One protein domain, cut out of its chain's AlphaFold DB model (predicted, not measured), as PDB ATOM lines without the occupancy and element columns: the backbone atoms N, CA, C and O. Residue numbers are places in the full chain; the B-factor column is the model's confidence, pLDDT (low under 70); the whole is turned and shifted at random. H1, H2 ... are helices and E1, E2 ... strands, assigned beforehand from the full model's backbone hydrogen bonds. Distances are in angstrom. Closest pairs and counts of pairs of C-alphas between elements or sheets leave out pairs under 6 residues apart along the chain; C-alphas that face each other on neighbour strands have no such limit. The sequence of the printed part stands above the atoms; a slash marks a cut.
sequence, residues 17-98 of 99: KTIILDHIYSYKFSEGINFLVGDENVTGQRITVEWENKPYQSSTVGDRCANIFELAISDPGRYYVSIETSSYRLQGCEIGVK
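Overview. This is residues 17 to 98 of the 99 residues of an uncharacterized protein of Vibrio agarivorans (UniProt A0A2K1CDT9). One strongly twisted antiparallel sheet, E3 E2 E1 E4 E5, is folded back on itself, leaves E3 E2 and E4 E5 facing each other with E1 as hinge; helix H1 packs on E4 and E5. The 82 printed residues run E1 E2 E3 H1 E4 E5, class mixed, compact with radius of gyration of the C-alphas 11.9 A, spans 32 by 24 by 17 A.

Arrangement. E1, residues 17 to 28, bends by 114 degrees at residue 25. With E2, residues 33 to 40, and E3, residues 46 to 52, it makes a meander, antiparallel hairpins in succession; N 28 and O 35, and N 36 and O 49, are within hydrogen-bond range at 2.9 A. H1, residues 60 to 74, is on the sheet, height 7.7 A, every O i to N i+4 pair within range. It lies over E4, residues 79 to 86, and E5, residues 89 to 97, and only just not over E1, on which 2 of its C-alphas fall. The closest C-alphas of H1 and E5, Cys 65 and Cys 93, are 5.9 A apart. Between the antiparallel neighbours E1 and E4, N 19 and O 83 are within hydrogen-bond range at 3.0 A; in the hairpin E4 and E5, N 82 and O 94 are within hydrogen-bond range at 2.8 A.

Along the chain. E1 begins at C-alpha 17 (219.350, 200.682, 133.966); H1 spans 20.9 A; E5, 25.0 A, ends at C-alpha 97 (202.667, 190.183, 127.293).

Size, cuts and confidence. The printed part has no cut and no long link; 30 residues have pLDDT under 70, among them 53 to 64.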
ATOM      1  N   LYS A  17     220.476 200.083 134.680       74.75
ATOM      2  CA  LYS A  17     219.350 200.682 133.966       74.75
ATOM      3  C   LYS A  17     218.475 199.573 133.402       74.75
ATOM      4  O   LYS A  17     218.950 198.773 132.596       74.75
ATOM      5  N   THR A  18     217.211 199.577 133.813       77.06
ATOM      6  CA  THR A  18     216.143 198.788 133.198       77.06
ATOM      7  C   THR A  18     215.507 199.604 132.085       77.06
ATOM      8  O   THR A  18     215.110 200.749 132.300       77.06
ATOM      9  N   ILE A  19     215.429 199.025 130.892       78.12
ATOM     10  CA  ILE A  19     214.815 199.644 129.718       78.12
ATOM     11  C   ILE A  19     213.655 198.760 129.282       78.12
ATOM     12  O   ILE A  19     213.874 197.584 129.010       78.12
ATOM     13  N   ILE A  20     212.446 199.323 129.223       82.06
ATOM     14  CA  ILE A  20     211.241 198.620 128.772       82.06
ATOM     15  C   ILE A  20     210.859 199.154 127.401       82.06
ATOM     16  O   ILE A  20     210.617 200.352 127.255       82.06
ATOM     17  N   LEU A  21     210.790 198.268 126.415       80.25
ATOM     18  CA  LEU A  21     210.438 198.606 125.041       80.25
ATOM     19  C   LEU A  21     209.068 198.037 124.696       80.25
ATOM     20  O   LEU A  21     208.852 196.841 124.863       80.25
ATOM     21  N   ASP A  22     208.170 198.896 124.216       78.50
ATOM     22  CA  ASP A  22     206.796 198.536 123.842       78.50
ATOM     23  C   ASP A  22     206.679 198.013 122.410       78.50
ATOM     24  O   ASP A  22     205.755 197.273 122.089       78.50
ATOM     25  N   HIS A  23     207.582 198.456 121.538       78.62
ATOM     26  CA  HIS A  23     207.661 198.037 120.144       78.62
ATOM     27  C   HIS A  23     209.125 197.934 119.748       78.62
ATOM     28  O   HIS A  23     209.914 198.823 120.068       78.62
ATOM     29  N   ILE A  24     209.476 196.869 119.028       76.25
ATOM     30  CA  ILE A  24     210.825 196.640 118.507       76.25
ATOM     31  C   ILE A  24     210.777 196.764 116.987       76.25
ATOM     32  O   ILE A  24     209.981 196.101 116.327       76.25
ATOM     33  N   TYR A  25     211.641 197.611 116.432       80.31
ATOM     34  CA  TYR A  25     211.712 197.871 114.992       80.31
ATOM     35  C   TYR A  25     212.851 197.122 114.313       80.31
ATOM     36  O   TYR A  25     212.724 196.702 113.165       80.31
ATOM     37  N   SER A  26     213.990 196.997 114.991       79.56
ATOM     38  CA  SER A  26     215.159 196.301 114.462       79.56
ATOM     39  C   SER A  26     216.059 195.812 115.588       79.56
ATOM     40  O   SER A  26     216.059 196.352 116.693       79.56
ATOM     41  N   TYR A  27     216.830 194.771 115.298       78.50
ATOM     42  CA  TYR A  27     217.787 194.193 116.228       78.50
ATOM     43  C   TYR A  27     218.923 193.520 115.463       78.50
ATOM     44  O   TYR A  27     218.777 193.141 114.298       78.50
ATOM     45  N   LYS A  28     220.063 193.360 116.132       78.94
ATOM     46  CA  LYS A  28     221.163 192.513 115.675       78.94
ATOM     47  C   LYS A  28     221.822 191.883 116.885       78.94
ATOM     48  O   LYS A  28     222.302 192.604 117.759       78.94
ATOM     49  N   PHE A  29     221.915 190.558 116.875       73.25
ATOM     50  CA  PHE A  29     222.747 189.812 117.809       73.25
ATOM     51  C   PHE A  29     223.983 189.287 117.072       73.25
ATOM     52  O   PHE A  29     223.870 188.729 115.982       73.25
ATOM     53  N   SER A  30     225.179 189.546 117.600       69.56
ATOM     54  CA  SER A  30     226.446 189.113 117.004       69.56
ATOM     55  C   SER A  30     227.522 188.865 118.063       69.56
ATOM     56  O   SER A  30     227.361 189.208 119.233       69.56
ATOM     57  N   GLU A  31     228.651 188.284 117.656       66.19
ATOM     58  CA  GLU A  31     229.784 188.012 118.556       66.19
ATOM     59  C   GLU A  31     230.458 189.284 119.105       66.19
ATOM     60  O   GLU A  31     231.248 189.203 120.039       66.19
ATOM     61  N   GLY A  32     230.158 190.461 118.542       70.94
ATOM     62  CA  GLY A  32     230.768 191.733 118.933       70.94
ATOM     63  C   GLY A  32     229.807 192.653 119.679       70.94
ATOM     64  O   GLY A  32     229.802 192.716 120.906       70.94
ATOM     65  N   ILE A  33     229.013 193.407 118.923       73.94
ATOM     66  CA  ILE A  33     228.060 194.381 119.461       73.94
ATOM     67  C   ILE A  33     226.658 193.912 119.112       73.94
ATOM     68  O   ILE A  33     226.360 193.587 117.957       73.94
ATOM     69  N   ASN A  34     225.814 193.891 120.132       77.44
ATOM     70  CA  ASN A  34     224.392 193.682 119.991       77.44
ATOM     71  C   ASN A  34     223.706 195.038 120.028       77.44
ATOM     72  O   ASN A  34     224.118 195.928 120.781       77.44
ATOM     73  N   PHE A  35     222.653 195.190 119.237       80.44
ATOM     74  CA  PHE A  35     221.796 196.354 119.357       80.44
ATOM     75  C   PHE A  35     220.337 195.987 119.194       80.44
ATOM     76  O   PHE A  35     219.983 195.003 118.538       80.44
ATOM     77  N   LEU A  36     219.493 196.841 119.753       81.94
ATOM     78  CA  LEU A  36     218.058 196.762 119.603       81.94
ATOM     79  C   LEU A  36     217.468 198.168 119.541       81.94
ATOM     80  O   LEU A  36     217.810 199.026 120.350       81.94
ATOM     81  N   VAL A  37     216.594 198.397 118.565       83.25
ATOM     82  CA  VAL A  37     215.882 199.660 118.364       83.25
ATOM     83  C   VAL A  37     214.409 199.464 118.681       83.25
ATOM     84  O   VAL A  37     213.747 198.618 118.073       83.25
ATOM     85  N   GLY A  38     213.882 200.270 119.594       84.38
ATOM     86  CA  GLY A  38     212.486 200.196 120.008       84.38
ATOM     87  C   GLY A  38     211.965 201.497 120.597       84.38
ATOM     88  O   GLY A  38     212.743 202.410 120.864       84.38
ATOM     89  N   ASP A  39     210.652 201.576 120.794       86.44
ATOM     90  CA  ASP A  39     210.041 202.682 121.533       86.44
ATOM     91  C   ASP A  39     210.081 202.368 123.027       86.44
ATOM     92  O   ASP A  39     209.503 201.376 123.479       86.44
ATOM     93  N   GLU A  40     210.782 203.199 123.794       86.25
ATOM     94  CA  GLU A  40     210.825 203.073 125.247       86.25
ATOM     95  C   GLU A  40     209.471 203.449 125.841       86.25
ATOM     96  O   GLU A  40     208.955 204.536 125.595       86.25
ATOM     97  N   ASN A  41     208.917 202.571 126.672       83.81
ATOM     98  CA  ASN A  41     207.594 202.749 127.267       83.81
ATOM     99  C   ASN A  41     207.509 204.030 128.123       83.81
ATOM    100  O   ASN A  41     206.510 204.741 128.099       83.81
ATOM    101  N   VAL A  42     208.576 204.369 128.857       83.75
ATOM    102  CA  VAL A  42     208.555 205.506 129.794       83.75
ATOM    103  C   VAL A  42     208.615 206.846 129.064       83.75
ATOM    104  O   VAL A  42     207.832 207.745 129.361       83.75
ATOM    105  N   THR A  43     209.552 207.011 128.131       86.06
ATOM    106  CA  THR A  43     209.725 208.285 127.418       86.06
ATOM    107  C   THR A  43     208.919 208.380 126.126       86.06
ATOM    108  O   THR A  43     208.796 209.474 125.573       86.06
ATOM    109  N   GLY A  44     208.397 207.263 125.609       84.81
ATOM    110  CA  GLY A  44     207.797 207.173 124.277       84.81
ATOM    111  C   GLY A  44     208.792 207.449 123.145       84.81
ATOM    112  O   GLY A  44     208.388 207.639 121.998       84.81
ATOM    113  N   GLN A  45     210.089 207.539 123.454       87.25
ATOM    114  CA  GLN A  45     211.120 207.840 122.474       87.25
ATOM    115  C   GLN A  45     211.609 206.562 121.816       87.25
ATOM    116  O   GLN A  45     211.814 205.540 122.471       87.25
ATOM    117  N   ARG A  46     211.896 206.661 120.519       88.00
ATOM    118  CA  ARG A  46     212.674 205.638 119.839       88.00
ATOM    119  C   ARG A  46     214.108 205.682 120.348       88.00
ATOM    120  O   ARG A  46     214.802 206.680 120.155       88.00
ATOM    121  N   ILE A  47     214.549 204.593 120.959       83.75
ATOM    122  CA  ILE A  47     215.898 204.446 121.493       83.75
ATOM    123  C   ILE A  47     216.607 203.260 120.851       83.75
ATOM    124  O   ILE A  47     215.981 202.275 120.455       83.75
ATOM    125  N   THR A  48     217.931 203.359 120.792       83.88
ATOM    126  CA  THR A  48     218.814 202.235 120.486       83.88
ATOM    127  C   THR A  48     219.490 201.811 121.779       83.88
ATOM    128  O   THR A  48     220.145 202.616 122.441       83.88
ATOM    129  N   VAL A  49     219.327 200.546 122.144       78.44
ATOM    130  CA  VAL A  49     220.070 199.911 123.228       78.44
ATOM    131  C   VAL A  49     221.217 199.154 122.585       78.44
ATOM    132  O   VAL A  49     220.977 198.214 121.837       78.44
ATOM    133  N   GLU A  50     222.450 199.570 122.859       78.25
ATOM    134  CA  GLU A  50     223.662 198.902 122.382       78.25
ATOM    135  C   GLU A  50     224.425 198.311 123.563       78.25
ATOM    136  O   GLU A  50     224.563 198.945 124.614       78.25
ATOM    137  N   TRP A  51     224.924 197.091 123.397       74.31
ATOM    138  CA  TRP A  51     225.774 196.457 124.394       74.31
ATOM    139  C   TRP A  51     226.826 195.567 123.744       74.31
ATOM    140  O   TRP A  51     226.598 194.938 122.709       74.31
ATOM    141  N   GLU A  52     227.995 195.503 124.375       70.12
ATOM    142  CA  GLU A  52     229.059 194.601 123.948       70.12
ATOM    143  C   GLU A  52     228.759 193.185 124.433       70.12
ATOM    144  O   GLU A  52     228.468 192.954 125.613       70.12
ATOM    145  N   ASN A  53     228.906 192.218 123.532       63.06
ATOM    146  CA  ASN A  53     228.949 190.809 123.873       63.06
ATOM    147  C   ASN A  53     230.342 190.507 124.448       63.06
ATOM    148  O   ASN A  53     231.216 189.949 123.789       63.06
ATOM    149  N   LYS A  54     230.610 190.944 125.687       57.06
ATOM    150  CA  LYS A  54     231.810 190.466 126.390       57.06
ATOM    151  C   LYS A  54     231.641 188.963 126.587       57.06
ATOM    152  O   LYS A  54     230.545 188.573 126.982       57.06
ATOM    153  N   PRO A  55     232.675 188.138 126.333       47.34
ATOM    154  CA  PRO A  55     232.577 186.695 126.480       47.34
ATOM    155  C   PRO A  55     232.069 186.398 127.886       47.34
ATOM    156  O   PRO A  55     232.760 186.615 128.886       47.34
ATOM    157  N   TYR A  56     230.801 186.009 127.956       50.84
ATOM    158  CA  TYR A  56     230.164 185.668 129.204       50.84
ATOM    159  C   TYR A  56     230.892 184.456 129.776       50.84
ATOM    160  O   TYR A  56     231.253 183.534 129.048       50.84
ATOM    161  N   GLN A  57     231.033 184.399 131.101       46.94
ATOM    162  CA  GLN A  57     231.376 183.133 131.752       46.94
ATOM    163  C   GLN A  57     230.258 182.079 131.586       46.94
ATOM    164  O   GLN A  57     230.500 180.900 131.817       46.94
ATOM    165  N   SER A  58     229.060 182.474 131.127       48.97
ATOM    166  CA  SER A  58     228.008 181.566 130.662       48.97
ATOM    167  C   SER A  58     227.296 182.131 129.422       48.97
ATOM    168  O   SER A  58     226.566 183.119 129.532       48.97
ATOM    169  N   SER A  59     227.464 181.503 128.258       56.78
ATOM    170  CA  SER A  59     226.782 181.845 126.990       56.78
ATOM    171  C   SER A  59     225.249 181.941 127.104       56.78
ATOM    172  O   SER A  59     224.587 182.622 126.330       56.78
ATOM    173  N   THR A  60     224.677 181.335 128.140       62.78
ATOM    174  CA  THR A  60     223.240 181.193 128.361       62.78
ATOM    175  C   THR A  60     222.434 182.483 128.475       62.78
ATOM    176  O   THR A  60     221.264 182.447 128.119       62.78
ATOM    177  N   VAL A  61     222.968 183.604 128.980       63.09
ATOM    178  CA  VAL A  61     222.138 184.815 129.197       63.09
ATOM    179  C   VAL A  61     221.910 185.576 127.890       63.09
ATOM    180  O   VAL A  61     220.767 185.890 127.570       63.09
ATOM    181  N   GLY A  62     222.970 185.820 127.114       62.78
ATOM    182  CA  GLY A  62     222.870 186.482 125.810       62.78
ATOM    183  C   GLY A  62     222.032 185.677 124.815       62.78
ATOM    184  O   GLY A  62     221.106 186.226 124.221       62.78
ATOM    185  N   ASP A  63     222.287 184.368 124.723       66.62
ATOM    186  CA  ASP A  63     221.548 183.462 123.835       66.62
ATOM    187  C   ASP A  63     220.076 183.346 124.245       66.62
ATOM    188  O   ASP A  63     219.179 183.357 123.404       66.62
ATOM    189  N   ARG A  64     219.794 183.287 125.555       68.00
ATOM    190  CA  ARG A  64     218.418 183.284 126.065       68.00
ATOM    191  C   ARG A  64     217.713 184.585 125.717       68.00
ATOM    192  O   ARG A  64     216.574 184.530 125.282       68.00
ATOM    193  N   CYS A  65     218.377 185.729 125.842       71.69
ATOM    194  CA  CYS A  65     217.779 186.991 125.436       71.69
ATOM    195  C   CYS A  65     217.470 187.012 123.945       71.69
ATOM    196  O   CYS A  65     216.318 187.241 123.597       71.69
ATOM    197  N   ALA A  66     218.440 186.697 123.085       67.56
ATOM    198  CA  ALA A  66     218.237 186.649 121.638       67.56
ATOM    199  C   ALA A  66     217.071 185.726 121.241       67.56
ATOM    200  O   ALA A  66     216.176 186.154 120.517       67.56
ATOM    201  N   ASN A  67     217.009 184.512 121.798       70.50
ATOM    202  CA  ASN A  67     215.927 183.564 121.516       70.50
ATOM    203  C   ASN A  67     214.556 184.074 121.979       70.50
ATOM    204  O   ASN A  67     213.564 183.929 121.267       70.50
ATOM    205  N   ILE A  68     214.475 184.664 123.177       66.75
ATOM    206  CA  ILE A  68     213.209 185.209 123.680       66.75
ATOM    207  C   ILE A  68     212.801 186.426 122.819       66.75
ATOM    208  O   ILE A  68     211.628 186.551 122.471       66.75
ATOM    209  N   PHE A  69     213.750 187.264 122.375       72.19
ATOM    210  CA  PHE A  69     213.495 188.367 121.438       72.19
ATOM    211  C   PHE A  69     212.951 187.890 120.088       72.19
ATOM    212  O   PHE A  69     211.971 188.449 119.600       72.19
ATOM    213  N   GLU A  70     213.560 186.866 119.491       69.88
ATOM    214  CA  GLU A  70     213.093 186.295 118.224       69.88
ATOM    215  C   GLU A  70     211.652 185.780 118.338       69.88
ATOM    216  O   GLU A  70     210.841 186.031 117.445       69.88
ATOM    217  N   LEU A  71     211.298 185.157 119.468       66.88
ATOM    218  CA  LEU A  71     209.928 184.718 119.742       66.88
ATOM    219  C   LEU A  71     208.940 185.893 119.786       66.88
ATOM    220  O   LEU A  71     207.912 185.835 119.112       66.88
ATOM    221  N   ALA A  72     209.257 186.973 120.508       65.38
ATOM    222  CA  ALA A  72     208.375 188.141 120.630       65.38
ATOM    223  C   ALA A  72     208.164 188.906 119.317       65.38
ATOM    224  O   ALA A  72     207.153 189.578 119.157       65.38
ATOM    225  N   ILE A  73     209.112 188.827 118.382       66.81
ATOM    226  CA  ILE A  73     208.998 189.474 117.067       66.81
ATOM    227  C   ILE A  73     208.278 188.557 116.068       66.81
ATOM    228  O   ILE A  73     207.644 189.039 115.130       66.81
ATOM    229  N   SER A  74     208.363 187.237 116.264       66.88
ATOM    230  CA  SER A  74     207.687 186.250 115.416       66.88
ATOM    231  C   SER A  74     206.168 186.183 115.624       66.88
ATOM    232  O   SER A  74     205.455 185.791 114.701       66.88
ATOM    233  N   ASP A  75     205.671 186.597 116.795       63.50
ATOM    234  CA  ASP A  75     204.242 186.692 117.109       63.50
ATOM    235  C   ASP A  75     203.839 188.175 117.244       63.50
ATOM    236  O   ASP A  75     204.321 188.848 118.154       63.50
ATOM    237  N   PRO A  76     202.976 188.728 116.368       56.75
ATOM    238  CA  PRO A  76     202.599 190.148 116.364       56.75
ATOM    239  C   PRO A  76     201.673 190.570 117.529       56.75
ATOM    240  O   PRO A  76     200.805 191.433 117.370       56.75
ATOM    241  N   GLY A  77     201.842 189.981 118.711       64.81
ATOM    242  CA  GLY A  77     201.213 190.431 119.948       64.81
ATOM    243  C   GLY A  77     201.825 191.730 120.484       64.81
ATOM    244  O   GLY A  77     202.875 192.197 120.043       64.81
ATOM    245  N   ARG A  78     201.164 192.334 121.479       68.50
ATOM    246  CA  ARG A  78     201.757 193.432 122.249       68.50
ATOM    247  C   ARG A  78     202.687 192.800 123.284       68.50
ATOM    248  O   ARG A  78     202.222 192.376 124.332       68.50
ATOM    249  N   TYR A  79     203.973 192.678 122.982       72.62
ATOM    250  CA  TYR A  79     204.982 192.206 123.933       72.62
ATOM    251  C   TYR A  79     205.834 193.379 124.399       72.62
ATOM    252  O   TYR A  79     206.118 194.280 123.613       72.62
ATOM    253  N   TYR A  80     206.254 193.364 125.662       74.88
ATOM    254  CA  TYR A  80     207.311 194.258 126.126       74.88
ATOM    255  C   TYR A  80     208.589 193.470 126.351       74.88
ATOM    256  O   TYR A  80     208.547 192.295 126.727       74.88
ATOM    257  N   VAL A  81     209.725 194.144 126.190       74.00
ATOM    258  CA  VAL A  81     211.008 193.585 126.610       74.00
ATOM    259  C   VAL A  81     211.691 194.500 127.601       74.00
ATOM    260  O   VAL A  81     211.914 195.675 127.318       74.00
ATOM    261  N   SER A  82     212.001 193.936 128.763       76.00
ATOM    262  CA  SER A  82     212.800 194.549 129.812       76.00
ATOM    263  C   SER A  82     214.246 194.103 129.650       76.00
ATOM    264  O   SER A  82     214.521 192.907 129.566       76.00
ATOM    265  N   ILE A  83     215.172 195.054 129.592       75.50
ATOM    266  CA  ILE A  83     216.608 194.793 129.485       75.50
ATOM    267  C   ILE A  83     217.298 195.441 130.676       75.50
ATOM    268  O   ILE A  83     217.185 196.652 130.871       75.50
ATOM    269  N   GLU A  84     218.034 194.650 131.450       77.44
ATOM    270  CA  GLU A  84     218.876 195.135 132.537       77.44
ATOM    271  C   GLU A  84     220.319 195.259 132.053       77.44
ATOM    272  O   GLU A  84     220.929 194.293 131.588       77.44
ATOM    273  N   THR A  85     220.883 196.460 132.167       70.56
ATOM    274  CA  THR A  85     222.259 196.744 131.743       70.56
ATOM    275  C   THR A  85     223.059 197.430 132.842       70.56
ATOM    276  O   THR A  85     222.511 198.176 133.649       70.56
ATOM    277  N   SER A  86     224.376 197.212 132.856       75.00
ATOM    278  CA  SER A  86     225.327 197.922 133.713       75.00
ATOM    279  C   SER A  86     226.545 198.340 132.898       75.00
ATOM    280  O   SER A  86     227.234 197.476 132.357       75.00
ATOM    281  N   SER A  87     226.798 199.652 132.798       66.56
ATOM    282  CA  SER A  87     228.004 200.234 132.178       66.56
ATOM    283  C   SER A  87     228.466 199.485 130.911       66.56
ATOM    284  O   SER A  87     229.617 199.058 130.842       66.56
ATOM    285  N   TYR A  88     227.560 199.288 129.940       63.28
ATOM    286  CA  TYR A  88     227.766 198.592 128.647       63.28
ATOM    287  C   TYR A  88     227.697 197.053 128.642       63.28
ATOM    288  O   TYR A  88     227.988 196.431 127.622       63.28
ATOM    289  N   ARG A  89     227.303 196.416 129.751       66.88
ATOM    290  CA  ARG A  89     227.092 194.961 129.841       66.88
ATOM    291  C   ARG A  89     225.622 194.638 130.056       66.88
ATOM    292  O   ARG A  89     225.005 195.202 130.956       66.88
ATOM    293  N   LEU A  90     225.102 193.680 129.298       69.75
ATOM    294  CA  LEU A  90     223.793 193.085 129.552       69.75
ATOM    295  C   LEU A  90     223.871 192.193 130.808       69.75
ATOM    296  O   LEU A  90     224.730 191.317 130.909       69.75
ATOM    297  N   GLN A  91     222.991 192.440 131.770       74.88
ATOM    298  CA  GLN A  91     222.871 191.681 133.019       74.88
ATOM    299  C   GLN A  91     221.711 190.682 132.956       74.88
ATOM    300  O   GLN A  91     221.824 189.579 133.481       74.88
ATOM    301  N   GLY A  92     220.635 191.026 132.243       74.31
ATOM    302  CA  GLY A  92     219.479 190.155 132.069       74.31
ATOM    303  C   GLY A  92     218.438 190.741 131.123       74.31
ATOM    304  O   GLY A  92     218.515 191.907 130.732       74.31
ATOM    305  N   CYS A  93     217.461 189.919 130.751       76.69
ATOM    306  CA  CYS A  93     216.290 190.356 130.008       76.69
ATOM    307  C   CYS A  93     215.055 189.538 130.399       76.69
ATOM    308  O   CYS A  93     215.162 188.389 130.836       76.69
ATOM    309  N   GLU A  94     213.885 190.126 130.188       77.75
ATOM    310  CA  GLU A  94     212.587 189.496 130.407       77.75
ATOM    311  C   GLU A  94     211.606 189.949 129.325       77.75
ATOM    312  O   GLU A  94     211.604 191.122 128.950       77.75
ATOM    313  N   ILE A  95     210.760 189.032 128.846       72.44
ATOM    314  CA  ILE A  95     209.645 189.350 127.951       72.44
ATOM    315  C   ILE A  95     208.339 189.068 128.667       72.44
ATOM    316  O   ILE A  95     208.167 187.998 129.251       72.44
ATOM    317  N   GLY A  96     207.415 190.015 128.568       72.31
ATOM    318  CA  GLY A  96     206.044 189.837 129.013       72.31
ATOM    319  C   GLY A  96     205.048 190.211 127.925       72.31
ATOM    320  O   GLY A  96     205.382 190.862 126.933       72.31
ATOM    321  N   VAL A  97     203.806 189.778 128.121       70.94
ATOM    322  CA  VAL A  97     202.667 190.183 127.293       70.94
ATOM    323  C   VAL A  97     202.095 191.467 127.882       70.94
ATOM    324  O   VAL A  97     201.907 191.576 129.092       70.94
ATOM    325  N   LYS A  98     201.825 192.445 127.029       66.62
ATOM    326  CA  LYS A  98     201.127 193.678 127.368       66.62
ATOM    327  C   LYS A  98     199.631 193.450 127.141       66.62
ATOM    328  O   LYS A  98     199.198 193.297 125.998       66.62
TER     329      LYS A  98